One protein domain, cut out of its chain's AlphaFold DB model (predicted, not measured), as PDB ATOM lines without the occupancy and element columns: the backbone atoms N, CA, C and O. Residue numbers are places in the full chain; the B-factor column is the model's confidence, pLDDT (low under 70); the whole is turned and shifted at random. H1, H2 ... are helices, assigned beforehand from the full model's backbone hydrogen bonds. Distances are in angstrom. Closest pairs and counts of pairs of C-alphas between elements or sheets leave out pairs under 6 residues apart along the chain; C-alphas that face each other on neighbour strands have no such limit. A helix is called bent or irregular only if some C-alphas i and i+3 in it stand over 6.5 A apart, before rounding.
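Overview. This is residues 104 to 235 of the 237 residues of an uncharacterized protein of Verrucomicrobiaceae bacterium (UniProt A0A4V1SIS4). Four long helices stand side by side in a rod-shaped bundle, up and down, each running against the one before it in the chain. In cross-section H1 and H4 are at opposite corners, H2 and H3 at the other two, and the tight link from H2 to H3 crosses one end of the bundle from corner to corner. The printed part has 132 residues, with helices H1, H2, H3 and H4 in that order along the chain and no named strand; the class is all helix. It is only just compact, close to loose, with a radius of gyration of the C-alphas of 16.4 A, and spans 53 by 25 by 18 A.

Arrangement. H1, residues 107 to 128, and H2, residues 137 to 166, form a helical hairpin. They touch at a shallow tilt of 17 degrees, opposite ways, H2 with residues 140 to 151 alone; the closest C-alphas are those of Ala 127 and Arg 140, 5.2 A apart. H1 also touches H3, residues 171 to 202, at a shallow tilt of 23 degrees, the same way, and the closest C-alphas, of Ala 116 and Ala 189, are 4.2 A apart. H2 touches H4, residues 208 to 233, at a shallow tilt of 22 degrees, the same way, with the C-alphas of Ser 150 and Lys 222 closest at 6.3 A. H3 and H4 form a second helical hairpin; they touch at a shallow tilt of 13 degrees, opposite ways, with the C-alphas of Thr 195 and Ala 214 closest at 6.5 A. H2 and H3 are near each other, their closest C-alphas 8.4 A apart, and H1 and H4 are apart. In H1 and H4 every O i to N i+4 pair is within hydrogen-bond range; in H2 23 of 26 are, and in H3 26 of 28.

Along the chain. H1 begins at C-alpha 107 (186.991, 179.195, 248.050) and is 31.1 A long from first to last C-alpha. H2 is 43.7 A long, neither bent nor irregular, but only just: C-alphas 153 and 156 are 6.5 A apart. H3, 44.7 A long, has a kink of 31 degrees near residue 178 and is irregular, with C-alphas 173 and 176 7.4 A apart. H4, 38.0 A long, ends at C-alpha 233 (186.288, 204.363, 252.452).

Size, cuts and confidence. The C-alphas farthest apart are those of Lys 170 and Gly 205, 53.5 A. The printed part has no cut; the links H2 to H3 and H3 to H4 are tight, H1 to H2 is short, and no link is long. The mean pLDDT of the printed part is 70.2, with residues 130 to 135, 168 to 178 and 199 to 235 under 70.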
ATOM      1  N   PHE A 104     192.970 184.096 248.514       81.75
ATOM      2  CA  PHE A 104     191.646 184.550 248.953       81.75
ATOM      3  C   PHE A 104     191.254 183.920 250.300       81.75
ATOM      4  O   PHE A 104     191.674 182.797 250.591       81.75
ATOM      5  N   PRO A 105     190.415 184.592 251.116       72.75
ATOM      6  CA  PRO A 105     190.062 184.126 252.461       72.75
ATOM      7  C   PRO A 105     189.092 182.933 252.475       72.75
ATOM      8  O   PRO A 105     188.829 182.377 253.538       72.75
ATOM      9  N   GLY A 106     188.588 182.511 251.313       77.75
ATOM     10  CA  GLY A 106     187.768 181.315 251.154       77.75
ATOM     11  C   GLY A 106     187.531 180.966 249.685       77.75
ATOM     12  O   GLY A 106     187.567 181.838 248.814       77.75
ATOM     13  N   GLU A 107     187.263 179.687 249.411       80.25
ATOM     14  CA  GLU A 107     186.991 179.195 248.050       80.25
ATOM     15  C   GLU A 107     185.685 179.765 247.467       80.25
ATOM     16  O   GLU A 107     185.592 179.965 246.260       80.25
ATOM     17  N   THR A 108     184.701 180.109 248.306       80.81
ATOM     18  CA  THR A 108     183.440 180.733 247.867       80.81
ATOM     19  C   THR A 108     183.671 182.117 247.263       80.81
ATOM     20  O   THR A 108     183.276 182.374 246.131       80.81
ATOM     21  N   ILE A 109     184.378 182.994 247.978       79.31
ATOM     22  CA  ILE A 109     184.700 184.356 247.520       79.31
ATOM     23  C   ILE A 109     185.579 184.295 246.281       79.31
ATOM     24  O   ILE A 109     185.332 185.003 245.314       79.31
ATOM     25  N   LYS A 110     186.579 183.406 246.281       83.38
ATOM     26  CA  LYS A 110     187.429 183.162 245.115       83.38
ATOM     27  C   LYS A 110     186.601 182.790 243.887       83.38
ATOM     28  O   LYS A 110     186.833 183.345 242.816       83.38
ATOM     29  N   ALA A 111     185.637 181.881 244.034       81.50
ATOM     30  CA  ALA A 111     184.748 181.497 242.945       81.50
ATOM     31  C   ALA A 111     183.907 182.684 242.451       81.50
ATOM     32  O   ALA A 111     183.798 182.869 241.242       81.50
ATOM     33  N   ARG A 112     183.385 183.524 243.356       80.31
ATOM     34  CA  ARG A 112     182.573 184.696 242.986       80.31
ATOM     35  C   ARG A 112     183.380 185.820 242.338       80.31
ATOM     36  O   ARG A 112     182.943 186.360 241.331       80.31
ATOM     37  N   VAL A 113     184.585 186.114 242.835       82.94
ATOM     38  CA  VAL A 113     185.516 187.053 242.181       82.94
ATOM     39  C   VAL A 113     185.864 186.557 240.778       82.94
ATOM     40  O   VAL A 113     185.795 187.320 239.818       82.94
ATOM     41  N   LEU A 114     186.205 185.271 240.638       85.94
ATOM     42  CA  LEU A 114     186.514 184.684 239.334       85.94
ATOM     43  C   LEU A 114     185.313 184.713 238.386       85.94
ATOM     44  O   LEU A 114     185.514 184.954 237.200       85.94
ATOM     45  N   ALA A 115     184.097 184.469 238.879       82.25
ATOM     46  CA  ALA A 115     182.880 184.554 238.077       82.25
ATOM     47  C   ALA A 115     182.641 185.986 237.580       82.25
ATOM     48  O   ALA A 115     182.517 186.191 236.377       82.25
ATOM     49  N   ALA A 116     182.694 186.980 238.472       80.50
ATOM     50  CA  ALA A 116     182.519 188.385 238.108       80.50
ATOM     51  C   ALA A 116     183.553 188.851 237.072       80.50
ATOM     52  O   ALA A 116     183.198 189.459 236.066       80.50
ATOM     53  N   VAL A 117     184.833 188.518 237.272       86.38
ATOM     54  CA  VAL A 117     185.896 188.877 236.319       86.38
ATOM     55  C   VAL A 117     185.702 188.173 234.975       86.38
ATOM     56  O   VAL A 117     185.883 188.806 233.940       86.38
ATOM     57  N   LYS A 118     185.309 186.893 234.963       85.81
ATOM     58  CA  LYS A 118     185.036 186.159 233.718       85.81
ATOM     59  C   LYS A 118     183.873 186.752 232.935       85.81
ATOM     60  O   LYS A 118     184.020 186.922 231.733       85.81
ATOM     61  N   GLU A 119     182.763 187.081 233.590       83.94
ATOM     62  CA  GLU A 119     181.611 187.675 232.901       83.94
ATOM     63  C   GLU A 119     181.925 189.081 232.382       83.94
ATOM     64  O   GLU A 119     181.543 189.421 231.267       83.94
ATOM     65  N   LEU A 120     182.699 189.880 233.124       82.88
ATOM     66  CA  LEU A 120     183.177 191.177 232.636       82.88
ATOM     67  C   LEU A 120     184.097 191.019 231.416       82.88
ATOM     68  O   LEU A 120     183.926 191.728 230.429       82.88
ATOM     69  N   LEU A 121     185.041 190.076 231.437       85.44
ATOM     70  CA  LEU A 121     185.893 189.799 230.274       85.44
ATOM     71  C   LEU A 121     185.072 189.287 229.084       85.44
ATOM     72  O   LEU A 121     185.231 189.794 227.980       85.44
ATOM     73  N   ALA A 122     184.128 188.373 229.310       82.25
ATOM     74  CA  ALA A 122     183.235 187.871 228.269       82.25
ATOM     75  C   ALA A 122     182.350 188.981 227.674       82.25
ATOM     76  O   ALA A 122     182.081 188.979 226.474       82.25
ATOM     77  N   LEU A 123     181.914 189.947 228.490       81.12
ATOM     78  CA  LEU A 123     181.187 191.132 228.036       81.12
ATOM     79  C   LEU A 123     182.072 192.042 227.169       81.12
ATOM     80  O   LEU A 123     181.618 192.544 226.141       81.12
ATOM     81  N   GLN A 124     183.333 192.245 227.559       82.50
ATOM     82  CA  GLN A 124     184.308 193.000 226.770       82.50
ATOM     83  C   GLN A 124     184.615 192.318 225.430       82.50
ATOM     84  O   GLN A 124     184.626 192.989 224.395       82.50
ATOM     85  N   ASP A 125     184.817 191.003 225.436       82.56
ATOM     86  CA  ASP A 125     185.059 190.211 224.230       82.56
ATOM     87  C   ASP A 125     183.842 190.256 223.298       82.56
ATOM     88  O   ASP A 125     183.979 190.559 222.116       82.56
ATOM     89  N   ALA A 126     182.626 190.080 223.830       75.75
ATOM     90  CA  ALA A 126     181.391 190.176 223.049       75.75
ATOM     91  C   ALA A 126     181.189 191.563 222.414       75.75
ATOM     92  O   ALA A 126     180.710 191.667 221.284       75.75
ATOM     93  N   ALA A 127     181.568 192.633 223.121       74.50
ATOM     94  CA  ALA A 127     181.488 193.999 222.608       74.50
ATOM     95  C   ALA A 127     182.562 194.308 221.551       74.50
ATOM     96  O   ALA A 127     182.348 195.161 220.691       74.50
ATOM     97  N   THR A 128     183.716 193.639 221.604       73.88
ATOM     98  CA  THR A 128     184.830 193.851 220.665       73.88
ATOM     99  C   THR A 128     184.853 192.854 219.508       73.88
ATOM    100  O   THR A 128     185.649 193.028 218.584       73.88
ATOM    101  N   ASP A 129     183.952 191.866 219.510       73.19
ATOM    102  CA  ASP A 129     183.862 190.833 218.484       73.19
ATOM    103  C   ASP A 129     183.627 191.441 217.082       73.19
ATOM    104  O   ASP A 129     182.577 192.048 216.821       73.19
ATOM    105  N   PRO A 130     184.580 191.283 216.141       64.94
ATOM    106  CA  PRO A 130     184.426 191.764 214.773       64.94
ATOM    107  C   PRO A 130     183.300 191.053 214.004       64.94
ATOM    108  O   PRO A 130     182.854 191.581 212.984       64.94
ATOM    109  N   ALA A 131     182.819 189.897 214.476       62.66
ATOM    110  CA  ALA A 131     181.687 189.180 213.894       62.66
ATOM    111  C   ALA A 131     180.324 189.845 214.173       62.66
ATOM    112  O   ALA A 131     179.331 189.440 213.569       62.66
ATOM    113  N   ASN A 132     180.273 190.889 215.014       61.72
ATOM    114  CA  ASN A 132     179.074 191.678 215.304       61.72
ATOM    115  C   ASN A 132     179.093 193.047 214.582       61.72
ATOM    116  O   ASN A 132     179.387 194.080 215.194       61.72
ATOM    117  N   PRO A 133     178.743 193.118 213.279       60.22
ATOM    118  CA  PRO A 133     178.758 194.368 212.512       60.22
ATOM    119  C   PRO A 133     177.674 195.368 212.949       60.22
ATOM    120  O   PRO A 133     177.757 196.545 212.605       60.22
ATOM    121  N   HIS A 134     176.667 194.914 213.701       60.59
ATOM    122  CA  HIS A 134     175.482 195.696 214.066       60.59
ATOM    123  C   HIS A 134     175.651 196.561 215.324       60.59
ATOM    124  O   HIS A 134     174.808 197.414 215.583       60.59
ATOM    125  N   LEU A 135     176.735 196.389 216.087       65.81
ATOM    126  CA  LEU A 135     177.024 197.233 217.247       65.81
ATOM    127  C   LEU A 135     177.685 198.550 216.798       65.81
ATOM    128  O   LEU A 135     178.750 198.506 216.173       65.81
ATOM    129  N   PRO A 136     177.128 199.732 217.118       71.62
ATOM    130  CA  PRO A 136     177.789 201.010 216.848       71.62
ATOM    131  C   PRO A 136     179.171 201.075 217.507       71.62
ATOM    132  O   PRO A 136     179.337 200.607 218.631       71.62
ATOM    133  N   ALA A 137     180.163 201.662 216.830       74.56
ATOM    134  CA  ALA A 137     181.527 201.777 217.364       74.56
ATOM    135  C   ALA A 137     181.560 202.501 218.723       74.56
ATOM    136  O   ALA A 137     182.232 202.049 219.643       74.56
ATOM    137  N   GLU A 138     180.738 203.541 218.883       73.62
ATOM    138  CA  GLU A 138     180.589 204.296 220.134       73.62
ATOM    139  C   GLU A 138     180.136 203.413 221.307       73.62
ATOM    140  O   GLU A 138     180.658 203.533 222.413       73.62
ATOM    141  N   LEU A 139     179.202 202.484 221.068       71.56
ATOM    142  CA  LEU A 139     178.724 201.561 222.098       71.56
ATOM    143  C   LEU A 139     179.811 200.540 222.471       71.56
ATOM    144  O   LEU A 139     179.978 200.224 223.647       71.56
ATOM    145  N   ARG A 140     180.578 200.052 221.487       75.12
ATOM    146  CA  ARG A 140     181.699 199.127 221.729       75.12
ATOM    147  C   ARG A 140     182.784 199.779 222.577       75.12
ATOM    148  O   ARG A 140     183.243 199.178 223.548       75.12
ATOM    149  N   ASP A 141     183.147 201.015 222.243       79.94
ATOM    150  CA  ASP A 141     184.138 201.789 222.986       79.94
ATOM    151  C   ASP A 141     183.652 202.096 224.406       79.94
ATOM    152  O   ASP A 141     184.417 201.964 225.362       79.94
ATOM    153  N   GLU A 142     182.374 202.440 224.571       76.88
ATOM    154  CA  GLU A 142     181.800 202.742 225.879       76.88
ATOM    155  C   GLU A 142     181.706 201.500 226.775       76.88
ATOM    156  O   GLU A 142     182.103 201.562 227.941       76.88
ATOM    157  N   ILE A 143     181.255 200.357 226.247       77.56
ATOM    158  CA  ILE A 143     181.255 199.083 226.983       77.56
ATOM    159  C   ILE A 143     182.692 198.687 227.322       77.56
ATOM    160  O   ILE A 143     182.993 198.389 228.475       77.56
ATOM    161  N   GLY A 144     183.610 198.748 226.355       80.50
ATOM    162  CA  GLY A 144     185.017 198.427 226.572       80.50
ATOM    163  C   GLY A 144     185.660 199.303 227.650       80.50
ATOM    164  O   GLY A 144     186.378 198.789 228.514       80.50
ATOM    165  N   ARG A 145     185.373 200.608 227.643       81.31
ATOM    166  CA  ARG A 145     185.839 201.569 228.648       81.31
ATOM    167  C   ARG A 145     185.249 201.270 230.021       81.31
ATOM    168  O   ARG A 145     186.003 201.147 230.982       81.31
ATOM    169  N   ARG A 146     183.927 201.117 230.122       77.19
ATOM    170  CA  ARG A 146     183.239 200.888 231.402       77.19
ATOM    171  C   ARG A 146     183.606 199.551 232.023       77.19
ATOM    172  O   ARG A 146     183.885 199.503 233.212       77.19
ATOM    173  N   THR A 147     183.697 198.490 231.232       79.56
ATOM    174  CA  THR A 147     184.135 197.177 231.716       79.56
ATOM    175  C   THR A 147     185.579 197.220 232.213       79.56
ATOM    176  O   THR A 147     185.892 196.647 233.256       79.56
ATOM    177  N   ARG A 148     186.463 197.962 231.526       83.00
ATOM    178  CA  ARG A 148     187.845 198.172 231.980       83.00
ATOM    179  C   ARG A 148     187.901 198.953 233.295       83.00
ATOM    180  O   ARG A 148     188.655 198.559 234.184       83.00
ATOM    181  N   GLU A 149     187.101 200.012 233.424       81.31
ATOM    182  CA  GLU A 149     186.944 200.775 234.669       81.31
ATOM    183  C   GLU A 149     186.455 199.859 235.805       81.31
ATOM    184  O   GLU A 149     187.126 199.783 236.832       81.31
ATOM    185  N   SER A 150     185.385 199.086 235.590       79.69
ATOM    186  CA  SER A 150     184.833 198.140 236.572       79.69
ATOM    187  C   SER A 150     185.861 197.101 237.033       79.69
ATOM    188  O   SER A 150     186.008 196.866 238.233       79.69
ATOM    189  N   LEU A 151     186.627 196.519 236.107       81.81
ATOM    190  CA  LEU A 151     187.731 195.612 236.438       81.81
ATOM    191  C   LEU A 151     188.812 196.317 237.273       81.81
ATOM    192  O   LEU A 151     189.235 195.783 238.295       81.81
ATOM    193  N   SER A 152     189.207 197.539 236.901       83.06
ATOM    194  CA  SER A 152     190.239 198.291 237.632       83.06
ATOM    195  C   SER A 152     189.845 198.589 239.081       83.06
ATOM    196  O   SER A 152     190.676 198.518 239.986       83.06
ATOM    197  N   SER A 153     188.559 198.834 239.332       80.50
ATOM    198  CA  SER A 153     188.014 199.032 240.675       80.50
ATOM    199  C   SER A 153     187.913 197.753 241.514       80.50
ATOM    200  O   SER A 153     187.844 197.856 242.739       80.50
ATOM    201  N   LEU A 154     187.951 196.561 240.905       82.06
ATOM    202  CA  LEU A 154     187.956 195.282 241.629       82.06
ATOM    203  C   LEU A 154     189.343 194.917 242.187       82.06
ATOM    204  O   LEU A 154     189.442 194.128 243.132       82.06
ATOM    205  N   TRP A 155     190.429 195.472 241.644       84.94
ATOM    206  CA  TRP A 155     191.791 195.113 242.058       84.94
ATOM    207  C   TRP A 155     192.149 195.520 243.490       84.94
ATOM    208  O   TRP A 155     192.681 194.667 244.210       84.94
ATOM    209  N   PRO A 156     191.809 196.734 243.969       81.69
ATOM    210  CA  PRO A 156     191.985 197.088 245.376       81.69
ATOM    211  C   PRO A 156     191.227 196.142 246.317       81.69
ATOM    212  O   PRO A 156     191.766 195.734 247.346       81.69
ATOM    213  N   LEU A 157     190.019 195.709 245.939       78.19
ATOM    214  CA  LEU A 157     189.239 194.743 246.721       78.19
ATOM    215  C   LEU A 157     189.943 193.382 246.792       78.19
ATOM    216  O   LEU A 157     190.053 192.798 247.870       78.19
ATOM    217  N   CYS A 158     190.489 192.897 245.673       79.75
ATOM    218  CA  CYS A 158     191.280 191.663 245.649       79.75
ATOM    219  C   CYS A 158     192.517 191.759 246.554       79.75
ATOM    220  O   CYS A 158     192.825 190.816 247.282       79.75
ATOM    221  N   GLN A 159     193.203 192.906 246.554       82.88
ATOM    222  CA  GLN A 159     194.341 193.151 247.435       82.88
ATOM    223  C   GLN A 159     193.924 193.156 248.908       82.88
ATOM    224  O   GLN A 159     194.561 192.481 249.716       82.88
ATOM    225  N   LYS A 160     192.842 193.853 249.268       78.88
ATOM    226  CA  LYS A 160     192.330 193.891 250.646       78.88
ATOM    227  C   LYS A 160     191.934 192.494 251.131       78.88
ATOM    228  O   LYS A 160     192.363 192.084 252.209       78.88
ATOM    229  N   LEU A 161     191.220 191.716 250.315       77.31
ATOM    230  CA  LEU A 161     190.881 190.322 250.626       77.31
ATOM    231  C   LEU A 161     192.137 189.461 250.837       77.31
ATOM    232  O   LEU A 161     192.201 188.706 251.808       77.31
ATOM    233  N   ALA A 162     193.156 189.625 249.991       79.81
ATOM    234  CA  ALA A 162     194.424 188.915 250.122       79.81
ATOM    235  C   ALA A 162     195.212 189.296 251.383       79.81
ATOM    236  O   ALA A 162     195.818 188.436 252.034       79.81
ATOM    237  N   LEU A 163     195.177 190.571 251.770       80.69
ATOM    238  CA  LEU A 163     195.783 191.046 253.011       80.69
ATOM    239  C   LEU A 163     195.056 190.495 254.242       80.69
ATOM    240  O   LEU A 163     195.724 190.066 255.181       80.69
ATOM    241  N   VAL A 164     193.721 190.415 254.223       77.12
ATOM    242  CA  VAL A 164     192.924 189.805 255.305       77.12
ATOM    243  C   VAL A 164     193.296 188.334 255.502       77.12
ATOM    244  O   VAL A 164     193.515 187.902 256.638       77.12
ATOM    245  N   THR A 165     193.446 187.570 254.413       76.25
ATOM    246  CA  THR A 165     193.911 186.173 254.477       76.25
ATOM    247  C   THR A 165     195.291 186.072 255.120       76.25
ATOM    248  O   THR A 165     195.531 185.214 255.971       76.25
ATOM    249  N   ARG A 166     196.207 186.970 254.747       72.81
ATOM    250  CA  ARG A 166     197.582 186.969 255.255       72.81
ATOM    251  C   ARG A 166     197.674 187.383 256.721       72.81
ATOM    252  O   ARG A 166     198.475 186.816 257.462       72.81
ATOM    253  N   ALA A 167     196.849 188.335 257.139       73.44
ATOM    254  CA  ALA A 167     196.791 188.827 258.509       73.44
ATOM    255  C   ALA A 167     196.177 187.812 259.495       73.44
ATOM    256  O   ALA A 167     196.210 188.054 260.700       73.44
ATOM    257  N   LYS A 168     195.651 186.668 259.012       64.69
ATOM    258  CA  LYS A 168     195.010 185.616 259.828       64.69
ATOM    259  C   LYS A 168     193.969 186.188 260.801       64.69
ATOM    260  O   LYS A 168     193.852 185.736 261.941       64.69
ATOM    261  N   VAL A 169     193.241 187.214 260.359       59.97
ATOM    262  CA  VAL A 169     192.219 187.877 261.175       59.97
ATOM    263  C   VAL A 169     191.133 186.859 261.519       59.97
ATOM    264  O   VAL A 169     190.747 186.048 260.676       59.97
ATOM    265  N   LYS A 170     190.667 186.868 262.777       57.25
ATOM    266  CA  LYS A 170     189.639 185.930 263.242       57.25
ATOM    267  C   LYS A 170     188.397 186.029 262.339       57.25
ATOM    268  O   LYS A 170     187.908 187.140 262.123       57.25
ATOM    269  N   PRO A 171     187.883 184.893 261.837       54.59
ATOM    270  CA  PRO A 171     186.883 184.858 260.773       54.59
ATOM    271  C   PRO A 171     185.567 185.549 261.144       54.59
ATOM    272  O   PRO A 171     184.915 186.085 260.258       54.59
ATOM    273  N   ASP A 172     185.203 185.613 262.427       56.91
ATOM    274  CA  ASP A 172     183.892 186.116 262.857       56.91
ATOM    275  C   ASP A 172     183.730 187.641 262.734       56.91
ATOM    276  O   ASP A 172     182.629 188.109 262.471       56.91
ATOM    277  N   ALA A 173     184.809 188.424 262.843       61.50
ATOM    278  CA  ALA A 173     184.736 189.892 262.763       61.50
ATOM    279  C   ALA A 173     184.643 190.426 261.320       61.50
ATOM    280  O   ALA A 173     184.278 191.578 261.100       61.50
ATOM    281  N   VAL A 174     185.005 189.601 260.333       63.25
ATOM    282  CA  VAL A 174     185.084 189.996 258.916       63.25
ATOM    283  C   VAL A 174     184.065 189.231 258.062       63.25
ATOM    284  O   VAL A 174     183.845 189.588 256.909       63.25
ATOM    285  N   ARG A 175     183.393 188.219 258.628       65.25
ATOM    286  CA  ARG A 175     182.457 187.327 257.927       65.25
ATOM    287  C   ARG A 175     181.307 188.064 257.255       65.25
ATOM    288  O   ARG A 175     181.098 187.877 256.068       65.25
ATOM    289  N   GLU A 176     180.629 188.932 257.998       65.62
ATOM    290  CA  GLU A 176     179.461 189.681 257.520       65.62
ATOM    291  C   GLU A 176     179.838 190.658 256.391       65.62
ATOM    292  O   GLU A 176     179.129 190.803 255.401       65.62
ATOM    293  N   ARG A 177     181.033 191.257 256.476       66.56
ATOM    294  CA  ARG A 177     181.571 192.153 255.438       66.56
ATOM    295  C   ARG A 177     181.989 191.390 254.185       66.56
ATOM    296  O   ARG A 177     181.711 191.820 253.071       66.56
ATOM    297  N   ILE A 178     182.640 190.248 254.375       69.25
ATOM    298  CA  ILE A 178     182.983 189.316 253.304       69.25
ATOM    299  C   ILE A 178     181.720 188.832 252.590       69.25
ATOM    300  O   ILE A 178     181.721 188.735 251.368       69.25
ATOM    301  N   GLU A 179     180.653 188.550 253.332       73.25
ATOM    302  CA  GLU A 179     179.376 188.100 252.790       73.25
ATOM    303  C   GLU A 179     178.699 189.199 251.960       73.25
ATOM    304  O   GLU A 179     178.302 188.927 250.827       73.25
ATOM    305  N   GLY A 180     178.708 190.451 252.435       72.62
ATOM    306  CA  GLY A 180     178.245 191.609 251.660       72.62
ATOM    307  C   GLY A 180     179.017 191.814 250.348       72.62
ATOM    308  O   GLY A 180     178.410 191.931 249.285       72.62
ATOM    309  N   VAL A 181     180.354 191.760 250.385       72.50
ATOM    310  CA  VAL A 181     181.195 191.840 249.171       72.50
ATOM    311  C   VAL A 181     180.925 190.660 248.234       72.50
ATOM    312  O   VAL A 181     180.860 190.812 247.018       72.50
ATOM    313  N   SER A 182     180.742 189.468 248.796       74.12
ATOM    314  CA  SER A 182     180.457 188.244 248.057       74.12
ATOM    315  C   SER A 182     179.089 188.303 247.363       74.12
ATOM    316  O   SER A 182     178.943 187.733 246.286       74.12
ATOM    317  N   GLN A 183     178.090 188.964 247.950       75.88
ATOM    318  CA  GLN A 183     176.779 189.183 247.330       75.88
ATOM    319  C   GLN A 183     176.854 190.227 246.208       75.88
ATOM    320  O   GLN A 183     176.344 189.995 245.118       75.88
ATOM    321  N   GLN A 184     177.582 191.322 246.415       74.00
ATOM    322  CA  GLN A 184     177.780 192.349 245.385       74.00
ATOM    323  C   GLN A 184     178.560 191.829 244.168       74.00
ATOM    324  O   GLN A 184     178.260 192.196 243.038       74.00
ATOM    325  N   LEU A 185     179.536 190.936 244.371       76.94
ATOM    326  CA  LEU A 185     180.232 190.257 243.270       76.94
ATOM    327  C   LEU A 185     179.303 189.337 242.469       76.94
ATOM    328  O   LEU A 185     179.473 189.195 241.262       76.94
ATOM    329  N   GLU A 186     178.334 188.713 243.136       79.62
ATOM    330  CA  GLU A 186     177.324 187.867 242.497       79.62
ATOM    331  C   GLU A 186     176.355 188.708 241.659       79.62
ATOM    332  O   GLU A 186     176.119 188.391 240.497       79.62
ATOM    333  N   GLU A 187     175.886 189.833 242.203       78.38
ATOM    334  CA  GLU A 187     175.073 190.810 241.472       78.38
ATOM    335  C   GLU A 187     175.831 191.397 240.273       78.38
ATOM    336  O   GLU A 187     175.275 191.505 239.183       78.38
ATOM    337  N   LEU A 188     177.121 191.713 240.432       76.94
ATOM    338  CA  LEU A 188     177.960 192.210 239.341       76.94
ATOM    339  C   LEU A 188     178.109 191.176 238.216       76.94
ATOM    340  O   LEU A 188     178.022 191.541 237.043       76.94
ATOM    341  N   ALA A 189     178.316 189.902 238.564       75.19
ATOM    342  CA  ALA A 189     178.391 188.815 237.592       75.19
ATOM    343  C   ALA A 189     177.056 188.633 236.851       75.19
ATOM    344  O   ALA A 189     177.044 188.605 235.624       75.19
ATOM    345  N   ALA A 190     175.936 188.603 237.580       75.88
ATOM    346  CA  ALA A 190     174.600 188.470 237.001       75.88
ATOM    347  C   ALA A 190     174.235 189.657 236.089       75.88
ATOM    348  O   ALA A 190     173.643 189.472 235.022       75.88
ATOM    349  N   ASN A 191     174.629 190.876 236.463       76.00
ATOM    350  CA  ASN A 191     174.417 192.073 235.650       76.00
ATOM    351  C   ASN A 191     175.280 192.060 234.379       76.00
ATOM    352  O   ASN A 191     174.789 192.401 233.299       76.00
ATOM    353  N   ALA A 192     176.542 191.624 234.474       74.25
ATOM    354  CA  ALA A 192     177.420 191.460 233.315       74.25
ATOM    355  C   ALA A 192     176.878 190.399 232.342       74.25
ATOM    356  O   ALA A 192     176.806 190.647 231.137       74.25
ATOM    357  N   GLU A 193     176.424 189.261 232.867       76.25
ATOM    358  CA  GLU A 193     175.786 188.194 232.093       76.25
ATOM    359  C   GLU A 193     174.507 188.695 231.403       76.25
ATOM    360  O   GLU A 193     174.349 188.529 230.193       76.25
ATOM    361  N   THR A 194     173.624 189.377 232.137       76.69
ATOM    362  CA  THR A 194     172.379 189.942 231.589       76.69
ATOM    363  C   THR A 194     172.664 190.937 230.466       76.69
ATOM    364  O   THR A 194     172.056 190.855 229.398       76.69
ATOM    365  N   THR A 195     173.643 191.825 230.659       73.06
ATOM    366  CA  THR A 195     174.075 192.787 229.637       73.06
ATOM    367  C   THR A 195     174.635 192.070 228.408       73.06
ATOM    368  O   THR A 195     174.324 192.437 227.276       73.06
ATOM    369  N   ARG A 196     175.429 191.009 228.598       74.69
ATOM    370  CA  ARG A 196     175.961 190.186 227.500       74.69
ATOM    371  C   ARG A 196     174.833 189.518 226.710       74.69
ATOM    372  O   ARG A 196     174.868 189.514 225.480       74.69
ATOM    373  N   HIS A 197     173.817 188.989 227.391       75.19
ATOM    374  CA  HIS A 197     172.630 188.424 226.745       75.19
ATOM    375  C   HIS A 197     171.823 189.480 225.987       75.19
ATOM    376  O   HIS A 197     171.422 189.231 224.851       75.19
ATOM    377  N   GLN A 198     171.638 190.670 226.558       71.12
ATOM    378  CA  GLN A 198     170.999 191.782 225.858       71.12
ATOM    379  C   GLN A 198     171.796 192.198 224.625       71.12
ATOM    380  O   GLN A 198     171.208 192.327 223.562       71.12
ATOM    381  N   LEU A 199     173.125 192.312 224.704       69.56
ATOM    382  CA  LEU A 199     173.963 192.598 223.534       69.56
ATOM    383  C   LEU A 199     173.797 191.546 222.435       69.56
ATOM    384  O   LEU A 199     173.663 191.914 221.271       69.56
ATOM    385  N   ALA A 200     173.720 190.263 222.797       68.38
ATOM    386  CA  ALA A 200     173.433 189.191 221.845       68.38
ATOM    387  C   ALA A 200     172.034 189.326 221.207       68.38
ATOM    388  O   ALA A 200     171.861 189.079 220.011       68.38
ATOM    389  N   HIS A 201     171.029 189.770 221.968       65.69
ATOM    390  CA  HIS A 201     169.715 190.109 221.415       65.69
ATOM    391  C   HIS A 201     169.778 191.333 220.489       65.69
ATOM    392  O   HIS A 201     169.178 191.314 219.415       65.69
ATOM    393  N   LEU A 202     170.556 192.357 220.849       64.69
ATOM    394  CA  LEU A 202     170.678 193.586 220.068       64.69
ATOM    395  C   LEU A 202     171.366 193.353 218.712       64.69
ATOM    396  O   LEU A 202     171.030 193.995 217.713       64.69
ATOM    397  N   THR A 203     172.296 192.395 218.648       60.47
ATOM    398  CA  THR A 203     173.005 192.026 217.414       60.47
ATOM    399  C   THR A 203     172.112 191.399 216.337       60.47
ATOM    400  O   THR A 203     172.524 191.350 215.181       60.47
ATOM    401  N   LEU A 204     170.876 190.994 216.668       56.16
ATOM    402  CA  LEU A 204     169.894 190.443 215.720       56.16
ATOM    403  C   LEU A 204     168.939 191.493 215.110       56.16
ATOM    404  O   LEU A 204     168.060 191.122 214.333       56.16
ATOM    405  N   GLY A 205     169.127 192.789 215.402       53.09
ATOM    406  CA  GLY A 205     168.375 193.890 214.781       53.09
ATOM    407  C   GLY A 205     167.679 194.817 215.778       53.09
ATOM    408  O   GLY A 205     166.462 194.967 215.725       53.09
ATOM    409  N   ALA A 206     168.449 195.434 216.676       56.53
ATOM    410  CA  ALA A 206     167.935 196.349 217.694       56.53
ATOM    411  C   ALA A 206     167.467 197.711 217.179       56.53
ATOM    412  O   ALA A 206     168.028 198.291 216.245       56.53
ATOM    413  N   THR A 207     166.520 198.284 217.911       54.53
ATOM    414  CA  THR A 207     166.132 199.691 217.822       54.53
ATOM    415  C   THR A 207     167.033 200.587 218.702       54.53
ATOM    416  O   THR A 207     167.609 200.122 219.685       54.53
ATOM    417  N   PRO A 208     167.158 201.901 218.411       54.28
ATOM    418  CA  PRO A 208     168.003 202.826 219.186       54.28
ATOM    419  C   PRO A 208     167.651 202.944 220.680       54.28
ATOM    420  O   PRO A 208     168.500 203.334 221.479       54.28
ATOM    421  N   LEU A 209     166.412 202.618 221.060       54.53
ATOM    422  CA  LEU A 209     165.936 202.666 222.444       54.53
ATOM    423  C   LEU A 209     166.572 201.556 223.296       54.53
ATOM    424  O   LEU A 209     167.028 201.811 224.406       54.53
ATOM    425  N   GLU A 210     166.683 200.349 222.741       53.97
ATOM    426  CA  GLU A 210     167.230 199.177 223.435       53.97
ATOM    427  C   GLU A 210     168.757 199.304 223.629       53.97
ATOM    428  O   GLU A 210     169.328 198.809 224.600       53.97
ATOM    429  N   ILE A 211     169.424 200.062 222.747       55.28
ATOM    430  CA  ILE A 211     170.836 200.452 222.887       55.28
ATOM    431  C   ILE A 211     171.034 201.420 224.066       55.28
ATOM    432  O   ILE A 211     172.024 201.319 224.798       55.28
ATOM    433  N   HIS A 212     170.104 202.358 224.274       56.22
ATOM    434  CA  HIS A 212     170.161 203.296 225.397       56.22
ATOM    435  C   HIS A 212     169.964 202.577 226.735       56.22
ATOM    436  O   HIS A 212     170.722 202.814 227.671       56.22
ATOM    437  N   GLU A 213     169.025 201.634 226.788       58.34
ATOM    438  CA  GLU A 213     168.721 200.842 227.982       58.34
ATOM    439  C   GLU A 213     169.899 199.936 228.388       58.34
ATOM    440  O   GLU A 213     170.301 199.921 229.552       58.34
ATOM    441  N   ALA A 214     170.558 199.283 227.422       55.06
ATOM    442  CA  ALA A 214     171.794 198.540 227.679       55.06
ATOM    443  C   ALA A 214     172.929 199.456 228.185       55.06
ATOM    444  O   ALA A 214     173.681 199.099 229.092       55.06
ATOM    445  N   THR A 215     173.035 200.679 227.654       58.38
ATOM    446  CA  THR A 215     174.026 201.671 228.111       58.38
ATOM    447  C   THR A 215     173.731 202.164 229.532       58.38
ATOM    448  O   THR A 215     174.657 202.423 230.309       58.38
ATOM    449  N   GLU A 216     172.458 202.294 229.893       60.31
ATOM    450  CA  GLU A 216     172.020 202.681 231.233       60.31
ATOM    451  C   GLU A 216     172.301 201.570 232.253       60.31
ATOM    452  O   GLU A 216     172.857 201.846 233.318       60.31
ATOM    453  N   GLN A 217     172.066 200.302 231.896       60.00
ATOM    454  CA  GLN A 217     172.371 199.150 232.754       60.00
ATOM    455  C   GLN A 217     173.876 198.983 233.009       60.00
ATOM    456  O   GLN A 217     174.297 198.799 234.154       60.00
ATOM    457  N   VAL A 218     174.723 199.183 231.994       58.00
ATOM    458  CA  VAL A 218     176.184 199.244 232.197       58.00
ATOM    459  C   VAL A 218     176.568 200.446 233.079       58.00
ATOM    460  O   VAL A 218     177.564 200.419 233.804       58.00
ATOM    461  N   GLY A 219     175.781 201.527 233.053       53.25
ATOM    462  CA  GLY A 219     175.935 202.679 233.949       53.25
ATOM    463  C   GLY A 219     175.596 202.348 235.403       53.25
ATOM    464  O   GLY A 219     176.332 202.740 236.309       53.25
ATOM    465  N   ALA A 220     174.544 201.560 235.621       60.62
ATOM    466  CA  ALA A 220     174.168 201.055 236.936       60.62
ATOM    467  C   ALA A 220     175.244 200.122 237.526       60.62
ATOM    468  O   ALA A 220     175.557 200.229 238.713       60.62
ATOM    469  N   MET A 221     175.900 199.298 236.696       57.31
ATOM    470  CA  MET A 221     177.043 198.475 237.125       57.31
ATOM    471  C   MET A 221     178.200 199.329 237.665       57.31
ATOM    472  O   MET A 221     178.780 199.005 238.700       57.31
ATOM    473  N   LYS A 222     178.513 200.460 237.016       57.34
ATOM    474  CA  LYS A 222     179.528 201.407 237.511       57.34
ATOM    475  C   LYS A 222     179.137 202.007 238.863       57.34
ATOM    476  O   LYS A 222     179.998 202.165 239.725       57.34
ATOM    477  N   TRP A 223     177.863 202.352 239.047       54.66
ATOM    478  CA  TRP A 223     177.375 202.908 240.309       54.66
ATOM    479  C   TRP A 223     177.499 201.897 241.455       54.66
ATOM    480  O   TRP A 223     178.034 202.248 242.502       54.66
ATOM    481  N   GLN A 224     177.130 200.630 241.233       57.75
ATOM    482  CA  GLN A 224     177.297 199.568 242.235       57.75
ATOM    483  C   GLN A 224     178.766 199.366 242.635       57.75
ATOM    484  O   GLN A 224     179.076 199.225 243.818       57.75
ATOM    485  N   VAL A 225     179.689 199.412 241.671       57.12
ATOM    486  CA  VAL A 225     181.127 199.262 241.944       57.12
ATOM    487  C   VAL A 225     181.729 200.512 242.610       57.12
ATOM    488  O   VAL A 225     182.616 200.403 243.456       57.12
ATOM    489  N   GLY A 226     181.221 201.707 242.301       55.75
ATOM    490  CA  GLY A 226     181.567 202.937 243.022       55.75
ATOM    491  C   GLY A 226     181.055 202.942 244.469       55.75
ATOM    492  O   GLY A 226     181.765 203.368 245.379       55.75
ATOM    493  N   GLU A 227     179.859 202.403 244.710       56.69
ATOM    494  CA  GLU A 227     179.291 202.272 246.055       56.69
ATOM    495  C   GLU A 227     180.066 201.237 246.898       56.69
ATOM    496  O   GLU A 227     180.280 201.452 248.093       56.69
ATOM    497  N   MET A 228     180.609 200.180 246.271       56.09
ATOM    498  CA  MET A 228     181.575 199.268 246.911       56.09
ATOM    499  C   MET A 228     182.817 200.009 247.425       56.09
ATOM    500  O   MET A 228     183.261 199.753 248.542       56.09
ATOM    501  N   GLN A 229     183.356 200.961 246.653       57.16
ATOM    502  CA  GLN A 229     184.496 201.786 247.079       57.16
ATOM    503  C   GLN A 229     184.122 202.790 248.178       57.16
ATOM    504  O   GLN A 229     184.945 203.118 249.030       57.16
ATOM    505  N   ARG A 230     182.874 203.268 248.200       50.94
ATOM    506  CA  ARG A 230     182.378 204.172 249.247       50.94
ATOM    507  C   ARG A 230     182.207 203.461 250.591       50.94
ATOM    508  O   ARG A 230     182.566 204.021 251.626       50.94
ATOM    509  N   LEU A 231     181.700 202.230 250.576       52.19
ATOM    510  CA  LEU A 231     181.685 201.349 251.747       52.19
ATOM    511  C   LEU A 231     183.105 201.035 252.233       52.19
ATOM    512  O   LEU A 231     183.335 200.990 253.437       52.19
ATOM    513  N   ASP A 232     184.058 200.910 251.311       47.47
ATOM    514  CA  ASP A 232     185.475 200.682 251.597       47.47
ATOM    515  C   ASP A 232     186.184 201.914 252.201       47.47
ATOM    516  O   ASP A 232     186.985 201.778 253.120       47.47
ATOM    517  N   ALA A 233     185.820 203.134 251.799       55.56
ATOM    518  CA  ALA A 233     186.288 204.363 252.452       55.56
ATOM    519  C   ALA A 233     185.765 204.509 253.897       55.56
ATOM    520  O   ALA A 233     186.423 205.113 254.741       55.56
ATOM    521  N   MET A 234     184.606 203.918 254.211       46.53
ATOM    522  CA  MET A 234     184.093 203.819 255.584       46.53
ATOM    523  C   MET A 234     184.767 202.701 256.406       46.53
ATOM    524  O   MET A 234     184.536 202.621 257.608       46.53
ATOM    525  N   LEU A 235     185.604 201.847 255.795       43.53
ATOM    526  CA  LEU A 235     186.433 200.855 256.499       43.53
ATOM    527  C   LEU A 235     187.752 201.442 257.035       43.53
ATOM    528  O   LEU A 235     188.403 200.789 257.850       43.53
TER     529      LEU A 235